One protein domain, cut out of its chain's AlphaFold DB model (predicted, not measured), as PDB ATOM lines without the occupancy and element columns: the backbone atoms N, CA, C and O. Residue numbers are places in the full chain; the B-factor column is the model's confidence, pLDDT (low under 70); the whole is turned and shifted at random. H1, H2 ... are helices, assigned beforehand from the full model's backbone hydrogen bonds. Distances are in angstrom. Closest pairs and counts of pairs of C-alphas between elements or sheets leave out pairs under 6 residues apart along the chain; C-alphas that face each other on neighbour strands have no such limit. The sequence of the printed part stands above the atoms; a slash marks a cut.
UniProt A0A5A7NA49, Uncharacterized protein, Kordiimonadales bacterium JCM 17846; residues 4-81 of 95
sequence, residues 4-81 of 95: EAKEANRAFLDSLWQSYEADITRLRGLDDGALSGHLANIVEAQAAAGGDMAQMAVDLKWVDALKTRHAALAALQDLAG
ATOM      1  N   GLU A   4     270.110 368.502 268.459       94.69
ATOM      2  CA  GLU A   4     269.921 369.674 269.325       94.69
ATOM      3  C   GLU A   4     270.646 369.497 270.664       94.69
ATOM      4  O   GLU A   4     271.278 370.424 271.170       94.69
ATOM      5  N   ALA A   5     270.604 368.285 271.229       96.00
ATOM      6  CA  ALA A   5     271.314 367.974 272.463       96.00
ATOM      7  C   ALA A   5     272.842 367.985 272.274       96.00
ATOM      8  O   ALA A   5     273.562 368.368 273.195       96.00
ATOM      9  N   LYS A   6     273.360 367.584 271.103       96.75
ATOM     10  CA  LYS A   6     274.801 367.668 270.805       96.75
ATOM     11  C   LYS A   6     275.259 369.115 270.663       96.75
ATOM     12  O   LYS A   6     276.301 369.450 271.217       96.75
ATOM     13  N   GLU A   7     274.493 369.953 269.969       96.38
ATOM     14  CA  GLU A   7     274.817 371.375 269.794       96.38
ATOM     15  C   GLU A   7     274.801 372.120 271.134       96.38
ATOM     16  O   GLU A   7     275.762 372.814 271.469       96.38
ATOM     17  N   ALA A   8     273.776 371.893 271.963       96.00
ATOM     18  CA  ALA A   8     273.710 372.475 273.303       96.00
ATOM     19  C   ALA A   8     274.889 372.028 274.188       96.00
ATOM     20  O   ALA A   8     275.517 372.851 274.857       96.00
ATOM     21  N   ASN A   9     275.231 370.735 274.160       97.06
ATOM     22  CA  ASN A   9     276.361 370.212 274.928       97.06
ATOM     23  C   ASN A   9     277.705 370.750 274.435       97.06
ATOM     24  O   ASN A   9     278.574 371.032 275.256       97.06
ATOM     25  N   ARG A  10     277.886 370.900 273.118       97.69
ATOM     26  CA  ARG A  10     279.110 371.467 272.548       97.69
ATOM     27  C   ARG A  10     279.300 372.905 273.004       97.69
ATOM     28  O   ARG A  10     280.339 373.203 273.575       97.69
ATOM     29  N   ALA A  11     278.284 373.754 272.852       97.12
ATOM     30  CA  ALA A  11     278.364 375.149 273.282       97.12
ATOM     31  C   ALA A  11     278.717 375.275 274.777       97.12
ATOM     32  O   ALA A  11     279.536 376.110 275.164       97.12
ATOM     33  N   PHE A  12     278.139 374.408 275.615       97.38
ATOM     34  CA  PHE A  12     278.479 374.347 277.034       97.38
ATOM     35  C   PHE A  12     279.949 373.962 277.267       97.38
ATOM     36  O   PHE A  12     280.664 374.680 277.967       97.38
ATOM     37  N   LEU A  13     280.426 372.870 276.665       98.00
ATOM     38  CA  LEU A  13     281.813 372.416 276.815       98.00
ATOM     39  C   LEU A  13     282.831 373.426 276.267       98.00
ATOM     40  O   LEU A  13     283.855 373.653 276.910       98.00
ATOM     41  N   ASP A  14     282.528 374.073 275.143       97.19
ATOM     42  CA  ASP A  14     283.387 375.092 274.542       97.19
ATOM     43  C   ASP A  14     283.563 376.283 275.496       97.19
ATOM     44  O   ASP A  14     284.681 376.757 275.690       97.19
ATOM     45  N   SER A  15     282.492 376.726 276.168       97.94
ATOM     46  CA  SER A  15     282.571 377.819 277.153       97.94
ATOM     47  C   SER A  15     283.435 377.478 278.374       97.94
ATOM     48  O   SER A  15     284.185 378.325 278.870       97.94
ATOM     49  N   LEU A  16     283.370 376.227 278.845       98.00
ATOM     50  CA  LEU A  16     284.213 375.749 279.938       98.00
ATOM     51  C   LEU A  16     285.679 375.697 279.504       98.00
ATOM     52  O   LEU A  16     286.555 376.145 280.244       98.00
ATOM     53  N   TRP A  17     285.937 375.198 278.294       96.44
ATOM     54  CA  TRP A  17     287.284 375.115 277.742       96.44
ATOM     55  C   TRP A  17     287.910 376.497 277.532       96.44
ATOM     56  O   TRP A  17     289.042 376.723 277.952       96.44
ATOM     57  N   GLN A  18     287.157 377.449 276.976       96.00
ATOM     58  CA  GLN A  18     287.613 378.832 276.795       96.00
ATOM     59  C   GLN A  18     287.961 379.500 278.128       96.00
ATOM     60  O   GLN A  18     288.976 380.185 278.228       96.00
ATOM     61  N   SER A  19     287.151 379.269 279.167       97.19
ATOM     62  CA  SER A  19     287.422 379.808 280.505       97.19
ATOM     63  C   SER A  19     288.710 379.221 281.091       97.19
ATOM     64  O   SER A  19     289.543 379.953 281.622       97.19
ATOM     65  N   TYR A  20     288.907 377.908 280.942       96.75
ATOM     66  CA  TYR A  20     290.127 377.228 281.368       96.75
ATOM     67  C   TYR A  20     291.371 377.754 280.637       96.75
ATOM     68  O   TYR A  20     292.374 378.080 281.271       96.75
ATOM     69  N   GLU A  21     291.304 377.877 279.310       96.19
ATOM     70  CA  GLU A  21     292.411 378.382 278.496       96.19
ATOM     71  C   GLU A  21     292.773 379.827 278.855       96.19
ATOM     72  O   GLU A  21     293.960 380.144 278.989       96.19
ATOM     73  N   ALA A  22     291.775 380.684 279.085       96.19
ATOM     74  CA  ALA A  22     291.992 382.064 279.510       96.19
ATOM     75  C   ALA A  22     292.723 382.138 280.860       96.19
ATOM     76  O   ALA A  22     293.678 382.906 281.016       96.19
ATOM     77  N   ASP A  23     292.323 381.312 281.831       97.38
ATOM     78  CA  ASP A  23     292.969 381.277 283.141       97.38
ATOM     79  C   ASP A  23     294.409 380.773 283.071       97.38
ATOM     80  O   ASP A  23     295.297 381.391 283.662       97.38
ATOM     81  N   ILE A  24     294.671 379.693 282.330       96.50
ATOM     82  CA  ILE A  24     296.034 379.173 282.162       96.50
ATOM     83  C   ILE A  24     296.922 380.197 281.457       96.50
ATOM     84  O   ILE A  24     298.017 380.475 281.943       96.50
ATOM     85  N   THR A  25     296.443 380.794 280.364       96.56
ATOM     86  CA  THR A  25     297.185 381.812 279.604       96.56
ATOM     87  C   THR A  25     297.579 382.975 280.512       96.56
ATOM     88  O   THR A  25     298.758 383.321 280.608       96.56
ATOM     89  N   ARG A  26     296.622 383.495 281.291       97.06
ATOM     90  CA  ARG A  26     296.850 384.582 282.249       97.06
ATOM     91  C   ARG A  26     297.810 384.196 283.376       97.06
ATOM     92  O   ARG A  26     298.707 384.967 283.700       97.06
ATOM     93  N   LEU A  27     297.617 383.037 284.010       97.44
ATOM     94  CA  LEU A  27     298.410 382.611 285.172       97.44
ATOM     95  C   LEU A  27     299.843 382.216 284.802       97.44
ATOM     96  O   LEU A  27     300.743 382.360 285.627       97.44
ATOM     97  N   ARG A  28     300.059 381.719 283.580       96.88
ATOM     98  CA  ARG A  28     301.382 381.354 283.058       96.88
ATOM     99  C   ARG A  28     302.070 382.498 282.309       96.88
ATOM    100  O   ARG A  28     303.242 382.362 281.974       96.88
ATOM    101  N   GLY A  29     301.369 383.608 282.062       97.00
ATOM    102  CA  GLY A  29     301.890 384.723 281.268       97.00
ATOM    103  C   GLY A  29     302.218 384.302 279.835       97.00
ATOM    104  O   GLY A  29     303.273 384.665 279.314       97.00
ATOM    105  N   LEU A  30     301.363 383.466 279.245       96.62
ATOM    106  CA  LEU A  30     301.467 383.063 277.847       96.62
ATOM    107  C   LEU A  30     300.808 384.114 276.951       96.62
ATOM    108  O   LEU A  30     299.939 384.860 277.401       96.62
ATOM    109  N   ASP A  31     301.206 384.133 275.683       95.75
ATOM    110  CA  ASP A  31     300.532 384.944 274.674       95.75
ATOM    111  C   ASP A  31     299.122 384.394 274.395       95.75
ATOM    112  O   ASP A  31     298.867 383.190 274.522       95.75
ATOM    113  N   ASP A  32     298.204 385.268 273.985       93.00
ATOM    114  CA  ASP A  32     296.840 384.875 273.625       93.00
ATOM    115  C   ASP A  32     296.849 383.799 272.526       93.00
ATOM    116  O   ASP A  32     297.517 383.928 271.499       93.00
ATOM    117  N   GLY A  33     296.101 382.713 272.745       93.88
ATOM    118  CA  GLY A  33     296.040 381.577 271.819       93.88
ATOM    119  C   GLY A  33     297.284 380.680 271.816       93.88
ATOM    120  O   GLY A  33     297.341 379.718 271.049       93.88
ATOM    121  N   ALA A  34     298.277 380.937 272.674       94.12
ATOM    122  CA  ALA A  34     299.457 380.083 272.761       94.12
ATOM    123  C   ALA A  34     299.092 378.662 273.207       94.12
ATOM    124  O   ALA A  34     299.581 377.700 272.626       94.12
ATOM    125  N   LEU A  35     298.214 378.496 274.208       94.31
ATOM    126  CA  LEU A  35     297.855 377.166 274.712       94.31
ATOM    127  C   LEU A  35     297.163 376.312 273.638       94.31
ATOM    128  O   LEU A  35     297.613 375.197 273.378       94.31
ATOM    129  N   SER A  36     296.124 376.829 272.980       94.50
ATOM    130  CA  SER A  36     295.485 376.155 271.842       94.50
ATOM    131  C   SER A  36     296.460 375.898 270.692       94.50
ATOM    132  O   SER A  36     296.465 374.797 270.140       94.50
ATOM    133  N   GLY A  37     297.336 376.855 270.373       95.56
ATOM    134  CA  GLY A  37     298.386 376.688 269.367       95.56
ATOM    135  C   GLY A  37     299.368 375.560 269.698       95.56
ATOM    136  O   GLY A  37     299.696 374.749 268.831       95.56
ATOM    137  N   HIS A  38     299.800 375.453 270.954       94.88
ATOM    138  CA  HIS A  38     300.657 374.364 271.416       94.88
ATOM    139  C   HIS A  38     299.945 373.009 271.335       94.88
ATOM    140  O   HIS A  38     300.530 372.036 270.872       94.88
ATOM    141  N   LEU A  39     298.681 372.941 271.765       93.62
ATOM    142  CA  LEU A  39     297.899 371.701 271.754       93.62
ATOM    143  C   LEU A  39     297.608 371.211 270.332       93.62
ATOM    144  O   LEU A  39     297.646 370.007 270.085       93.62
ATOM    145  N   ALA A  40     297.375 372.129 269.390       96.56
ATOM    146  CA  ALA A  40     297.197 371.802 267.978       96.56
ATOM    147  C   ALA A  40     298.460 371.196 267.337       96.56
ATOM    148  O   ALA A  40     298.336 370.428 266.388       96.56
ATOM    149  N   ASN A  41     299.647 371.513 267.868       96.12
ATOM    150  CA  ASN A  41     300.951 371.081 267.347       96.12
ATOM    151  C   ASN A  41     301.746 370.256 268.379       96.12
ATOM    152  O   ASN A  41     302.977 370.317 268.452       96.12
ATOM    153  N   ILE A  42     301.044 369.526 269.253       94.69
ATOM    154  CA  ILE A  42     301.670 368.862 270.405       94.69
ATOM    155  C   ILE A  42     302.623 367.733 269.990       94.69
ATOM    156  O   ILE A  42     303.591 367.449 270.693       94.69
ATOM    157  N   VAL A  43     302.377 367.097 268.841       95.19
ATOM    158  CA  VAL A  43     303.226 366.019 268.313       95.19
ATOM    159  C   VAL A  43     304.554 366.589 267.816       95.19
ATOM    160  O   VAL A  43     305.615 366.044 268.118       95.19
ATOM    161  N   GLU A  44     304.512 367.716 267.112       95.69
ATOM    162  CA  GLU A  44     305.687 368.445 266.643       95.69
ATOM    163  C   GLU A  44     306.504 368.977 267.823       95.69
ATOM    164  O   GLU A  44     307.725 368.816 267.847       95.69
ATOM    165  N   ALA A  45     305.838 369.547 268.833       93.75
ATOM    166  CA  ALA A  45     306.489 370.016 270.054       93.75
ATOM    167  C   ALA A  45     307.167 368.866 270.820       93.75
ATOM    168  O   ALA A  45     308.308 369.001 271.264       93.75
ATOM    169  N   GLN A  46     306.512 367.706 270.914       95.44
ATOM    170  CA  GLN A  46     307.099 366.512 271.520       95.44
ATOM    171  C   GLN A  46     308.325 366.023 270.739       95.44
ATOM    172  O   GLN A  46     309.341 365.675 271.345       95.44
ATOM    173  N   ALA A  47     308.247 365.988 269.408       95.50
ATOM    174  CA  ALA A  47     309.365 365.583 268.564       95.50
ATOM    175  C   ALA A  47     310.558 366.546 268.700       95.50
ATOM    176  O   ALA A  47     311.697 366.092 268.807       95.50
ATOM    177  N   ALA A  48     310.302 367.857 268.763       94.88
ATOM    178  CA  ALA A  48     311.327 368.878 268.981       94.88
ATOM    179  C   ALA A  48     312.033 368.729 270.340       94.88
ATOM    180  O   ALA A  48     313.238 368.954 270.430       94.88
ATOM    181  N   ALA A  49     311.313 368.267 271.366       96.06
ATOM    182  CA  ALA A  49     311.866 367.933 272.678       96.06
ATOM    183  C   ALA A  49     312.506 366.527 272.747       96.06
ATOM    184  O   ALA A  49     312.797 366.026 273.832       96.06
ATOM    185  N   GLY A  50     312.693 365.837 271.615       95.50
ATOM    186  CA  GLY A  50     313.282 364.493 271.583       95.50
ATOM    187  C   GLY A  50     312.430 363.423 272.277       95.50
ATOM    188  O   GLY A  50     312.965 362.414 272.734       95.50
ATOM    189  N   GLY A  51     311.116 363.641 272.385       95.38
ATOM    190  CA  GLY A  51     310.190 362.767 273.109       95.38
ATOM    191  C   GLY A  51     310.119 363.023 274.619       95.38
ATOM    192  O   GLY A  51     309.320 362.377 275.299       95.38
ATOM    193  N   ASP A  52     310.899 363.963 275.157       96.62
ATOM    194  CA  ASP A  52     310.857 364.326 276.572       96.62
ATOM    195  C   ASP A  52     309.715 365.318 276.848       96.62
ATOM    196  O   ASP A  52     309.815 366.524 276.618       96.62
ATOM    197  N   MET A  53     308.600 364.805 277.373       95.12
ATOM    198  CA  MET A  53     307.445 365.633 277.735       95.12
ATOM    199  C   MET A  53     307.735 366.618 278.878       95.12
ATOM    200  O   MET A  53     307.074 367.652 278.967       95.12
ATOM    201  N   ALA A  54     308.686 366.309 279.763       96.56
ATOM    202  CA  ALA A  54     309.046 367.197 280.860       96.56
ATOM    203  C   ALA A  54     309.830 368.397 280.322       96.56
ATOM    204  O   ALA A  54     309.530 369.535 280.685       96.56
ATOM    205  N   GLN A  55     310.776 368.150 279.412       96.88
ATOM    206  CA  GLN A  55     311.502 369.219 278.731       96.88
ATOM    207  C   GLN A  55     310.559 370.062 277.863       96.88
ATOM    208  O   GLN A  55     310.560 371.284 277.982       96.88
ATOM    209  N   MET A  56     309.661 369.423 277.106       97.38
ATOM    210  CA  MET A  56     308.625 370.116 276.331       97.38
ATOM    211  C   MET A  56     307.792 371.068 277.204       97.38
ATOM    212  O   MET A  56     307.534 372.204 276.819       97.38
ATOM    213  N   ALA A  57     307.382 370.637 278.401       96.94
ATOM    214  CA  ALA A  57     306.600 371.475 279.307       96.94
ATOM    215  C   ALA A  57     307.376 372.708 279.812       96.94
ATOM    216  O   ALA A  57     306.757 373.739 280.078       96.94
ATOM    217  N   VAL A  58     308.705 372.628 279.943       97.12
ATOM    218  CA  VAL A  58     309.548 373.798 280.241       97.12
ATOM    219  C   VAL A  58     309.628 374.716 279.026       97.12
ATOM    220  O   VAL A  58     309.395 375.917 279.158       97.12
ATOM    221  N   ASP A  59     309.907 374.158 277.846       95.75
ATOM    222  CA  ASP A  59     310.092 374.919 276.605       95.75
ATOM    223  C   ASP A  59     308.825 375.705 276.229       95.75
ATOM    224  O   ASP A  59     308.894 376.871 275.841       95.75
ATOM    225  N   LEU A  60     307.652 375.098 276.439       96.19
ATOM    226  CA  LEU A  60     306.336 375.713 276.231       96.19
ATOM    227  C   LEU A  60     305.862 376.574 277.417       96.19
ATOM    228  O   LEU A  60     304.738 377.080 277.405       96.19
ATOM    229  N   LYS A  61     306.694 376.737 278.456       96.38
ATOM    230  CA  LYS A  61     306.399 377.481 279.694       96.38
ATOM    231  C   LYS A  61     305.156 376.992 280.443       96.38
ATOM    232  O   LYS A  61     304.520 377.753 281.176       96.38
ATOM    233  N   TRP A  62     304.804 375.718 280.320       96.06
ATOM    234  CA  TRP A  62     303.722 375.103 281.097       96.06
ATOM    235  C   TRP A  62     304.131 374.860 282.551       96.06
ATOM    236  O   TRP A  62     303.291 374.912 283.446       96.06
ATOM    237  N   VAL A  63     305.427 374.655 282.788       97.00
ATOM    238  CA  VAL A  63     306.036 374.586 284.121       97.00
ATOM    239  C   VAL A  63     307.250 375.504 284.199       97.00
ATOM    240  O   VAL A  63     307.821 375.884 283.180       97.00
ATOM    241  N   ASP A  64     307.648 375.870 285.415       96.38
ATOM    242  CA  ASP A  64     308.751 376.817 285.623       96.38
ATOM    243  C   ASP A  64     310.122 376.138 285.614       96.38
ATOM    244  O   ASP A  64     311.110 376.720 285.171       96.38
ATOM    245  N   ALA A  65     310.205 374.912 286.136       96.69
ATOM    246  CA  ALA A  65     311.453 374.165 286.219       96.69
ATOM    247  C   ALA A  65     311.220 372.668 286.447       96.69
ATOM    248  O   ALA A  65     310.267 372.266 287.118       96.69
ATOM    249  N   LEU A  66     312.178 371.854 285.999       97.81
ATOM    250  CA  LEU A  66     312.287 370.449 286.385       97.81
ATOM    251  C   LEU A  66     313.208 370.327 287.591       97.81
ATOM    252  O   LEU A  66     314.359 370.764 287.578       97.81
ATOM    253  N   LYS A  67     312.695 369.733 288.664       97.50
ATOM    254  CA  LYS A  67     313.444 369.505 289.897       97.50
ATOM    255  C   LYS A  67     313.163 368.104 290.402       97.50
ATOM    256  O   LYS A  67     312.039 367.612 290.331       97.50
ATOM    257  N   THR A  68     314.177 367.485 290.999       98.00
ATOM    258  CA  THR A  68     313.930 366.330 291.863       98.00
ATOM    259  C   THR A  68     313.105 366.773 293.067       98.00
ATOM    260  O   THR A  68     313.136 367.937 293.475       98.00
ATOM    261  N   ARG A  69     312.405 365.831 293.701       96.69
ATOM    262  CA  ARG A  69     311.618 366.117 294.907       96.69
ATOM    263  C   ARG A  69     312.449 366.774 296.015       96.69
ATOM    264  O   ARG A  69     311.959 367.681 296.680       96.69
ATOM    265  N   HIS A  70     313.698 366.338 296.197       97.19
ATOM    266  CA  HIS A  70     314.599 366.919 297.194       97.19
ATOM    267  C   HIS A  70     314.940 368.379 296.864       97.19
ATOM    268  O   HIS A  70     314.840 369.238 297.734       97.19
ATOM    269  N   ALA A  71     315.253 368.675 295.599       97.75
ATOM    270  CA  ALA A  71     315.539 370.037 295.156       97.75
ATOM    271  C   ALA A  71     314.306 370.958 295.227       97.75
ATOM    272  O   ALA A  71     314.438 372.130 295.569       97.75
ATOM    273  N   ALA A  72     313.107 370.443 294.935       96.62
ATOM    274  CA  ALA A  72     311.863 371.196 295.090       96.62
ATOM    275  C   ALA A  72     311.569 371.514 296.566       96.62
ATOM    276  O   ALA A  72     311.225 372.647 296.892       96.62
ATOM    277  N   LEU A  73     311.763 370.545 297.469       95.31
ATOM    278  CA  LEU A  73     311.598 370.760 298.908       95.31
ATOM    279  C   LEU A  73     312.601 371.782 299.452       95.31
ATOM    280  O   LEU A  73     312.207 372.653 300.220       95.31
ATOM    281  N   ALA A  74     313.868 371.698 299.041       95.56
ATOM    282  CA  ALA A  74     314.883 372.679 299.413       95.56
ATOM    283  C   ALA A  74     314.486 374.093 298.950       95.56
ATOM    284  O   ALA A  74     314.484 375.011 299.758       95.56
ATOM    285  N   ALA A  75     314.025 374.248 297.703       94.94
ATOM    286  CA  ALA A  75     313.560 375.541 297.193       94.94
ATOM    287  C   ALA A  75     312.369 376.110 297.989       94.94
ATOM    288  O   ALA A  75     312.312 377.311 298.239       94.94
ATOM    289  N   LEU A  76     311.429 375.260 298.419       94.69
ATOM    290  CA  LEU A  76     310.319 375.681 299.282       94.69
ATOM    291  C   LEU A  76     310.800 376.099 300.677       94.69
ATOM    292  O   LEU A  76     310.294 377.074 301.223       94.69
ATOM    293  N   GLN A  77     311.771 375.383 301.245       94.88
ATOM    294  CA  GLN A  77     312.376 375.726 302.534       94.88
ATOM    295  C   GLN A  77     313.155 377.041 302.476       94.88
ATOM    296  O   GLN A  77     313.104 377.816 303.425       94.88
ATOM    297  N   ASP A  78     313.849 377.302 301.372       94.75
ATOM    298  CA  ASP A  78     314.568 378.559 301.166       94.75
ATOM    299  C   ASP A  78     313.592 379.736 301.010       94.75
ATOM    300  O   ASP A  78     313.865 380.834 301.491       94.75
ATOM    301  N   LEU A  79     312.430 379.505 300.384       94.19
ATOM    302  CA  LEU A  79     311.400 380.525 300.179       94.19
ATOM    303  C   LEU A  79     310.567 380.814 301.440       94.19
ATOM    304  O   LEU A  79     310.267 381.972 301.723       94.19
ATOM    305  N   ALA A  80     310.145 379.774 302.162       93.50
ATOM    306  CA  ALA A  80     309.161 379.868 303.246       93.50
ATOM    307  C   ALA A  80     309.740 379.608 304.649       93.50
ATOM    308  O   ALA A  80     309.013 379.686 305.638       93.50
ATOM    309  N   GLY A  81     311.035 379.301 304.746       88.25
ATOM    310  CA  GLY A  81     311.685 378.860 305.975       88.25
ATOM    311  C   GLY A  81     311.564 377.351 306.203       88.25
ATOM    312  O   GLY A  81     310.731 376.646 305.623       88.25
TER     313      GLY A  81
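This is residues 4 to 81 of the 95 residues of an uncharacterized protein of Kordiimonadales bacterium JCM 17846 (UniProt A0A5A7NA49). Two arms stick out at opposite ends of a small body: residues 4 to 17 of the long helix H1, and residues 68 to 74 and 76 to 81, mostly H5. Between them the short helices H2, H3 and H4 follow in an arc leading away from H1. The 78 printed residues have five named helices, H1 to H5 in order, and no named strand: all helix, only just loose, close to extended, radius of gyration of the C-alphas 16.9 A, spans 55 by 33 by 22 A.

H1, residues 4 to 28, touches H2, residues 34 to 40, with residues 21 to 25 alone, opposite ways at a steep tilt of 50 degrees; the closest C-alphas, of Glu 21 and Leu 35, are 6.7 A apart. H3, residues 42 to 48, touches H4, residues 53 to 59, about perpendicular at 83 degrees; the closest C-alphas, of Gln 46 and Met 56, are 6.2 A apart. H5, residues 69 to 80, is apart from H4. In these five helices every O i to N i+4 pair is within hydrogen-bond range.

H1 runs 36.3 A from C-alpha 4 at (269.921, 369.674, 269.325); H2, H3 and H4 measure 9.8, 9.8 and 9.7 A. H5, 16.3 A, ends at C-alpha 80, (309.161, 379.868, 303.246).

The farthest C-alphas, of Glu 4 and Gly 81, are 56.3 A apart. The printed part has no cut, no link is long, and no printed residue is under pLDDT 70.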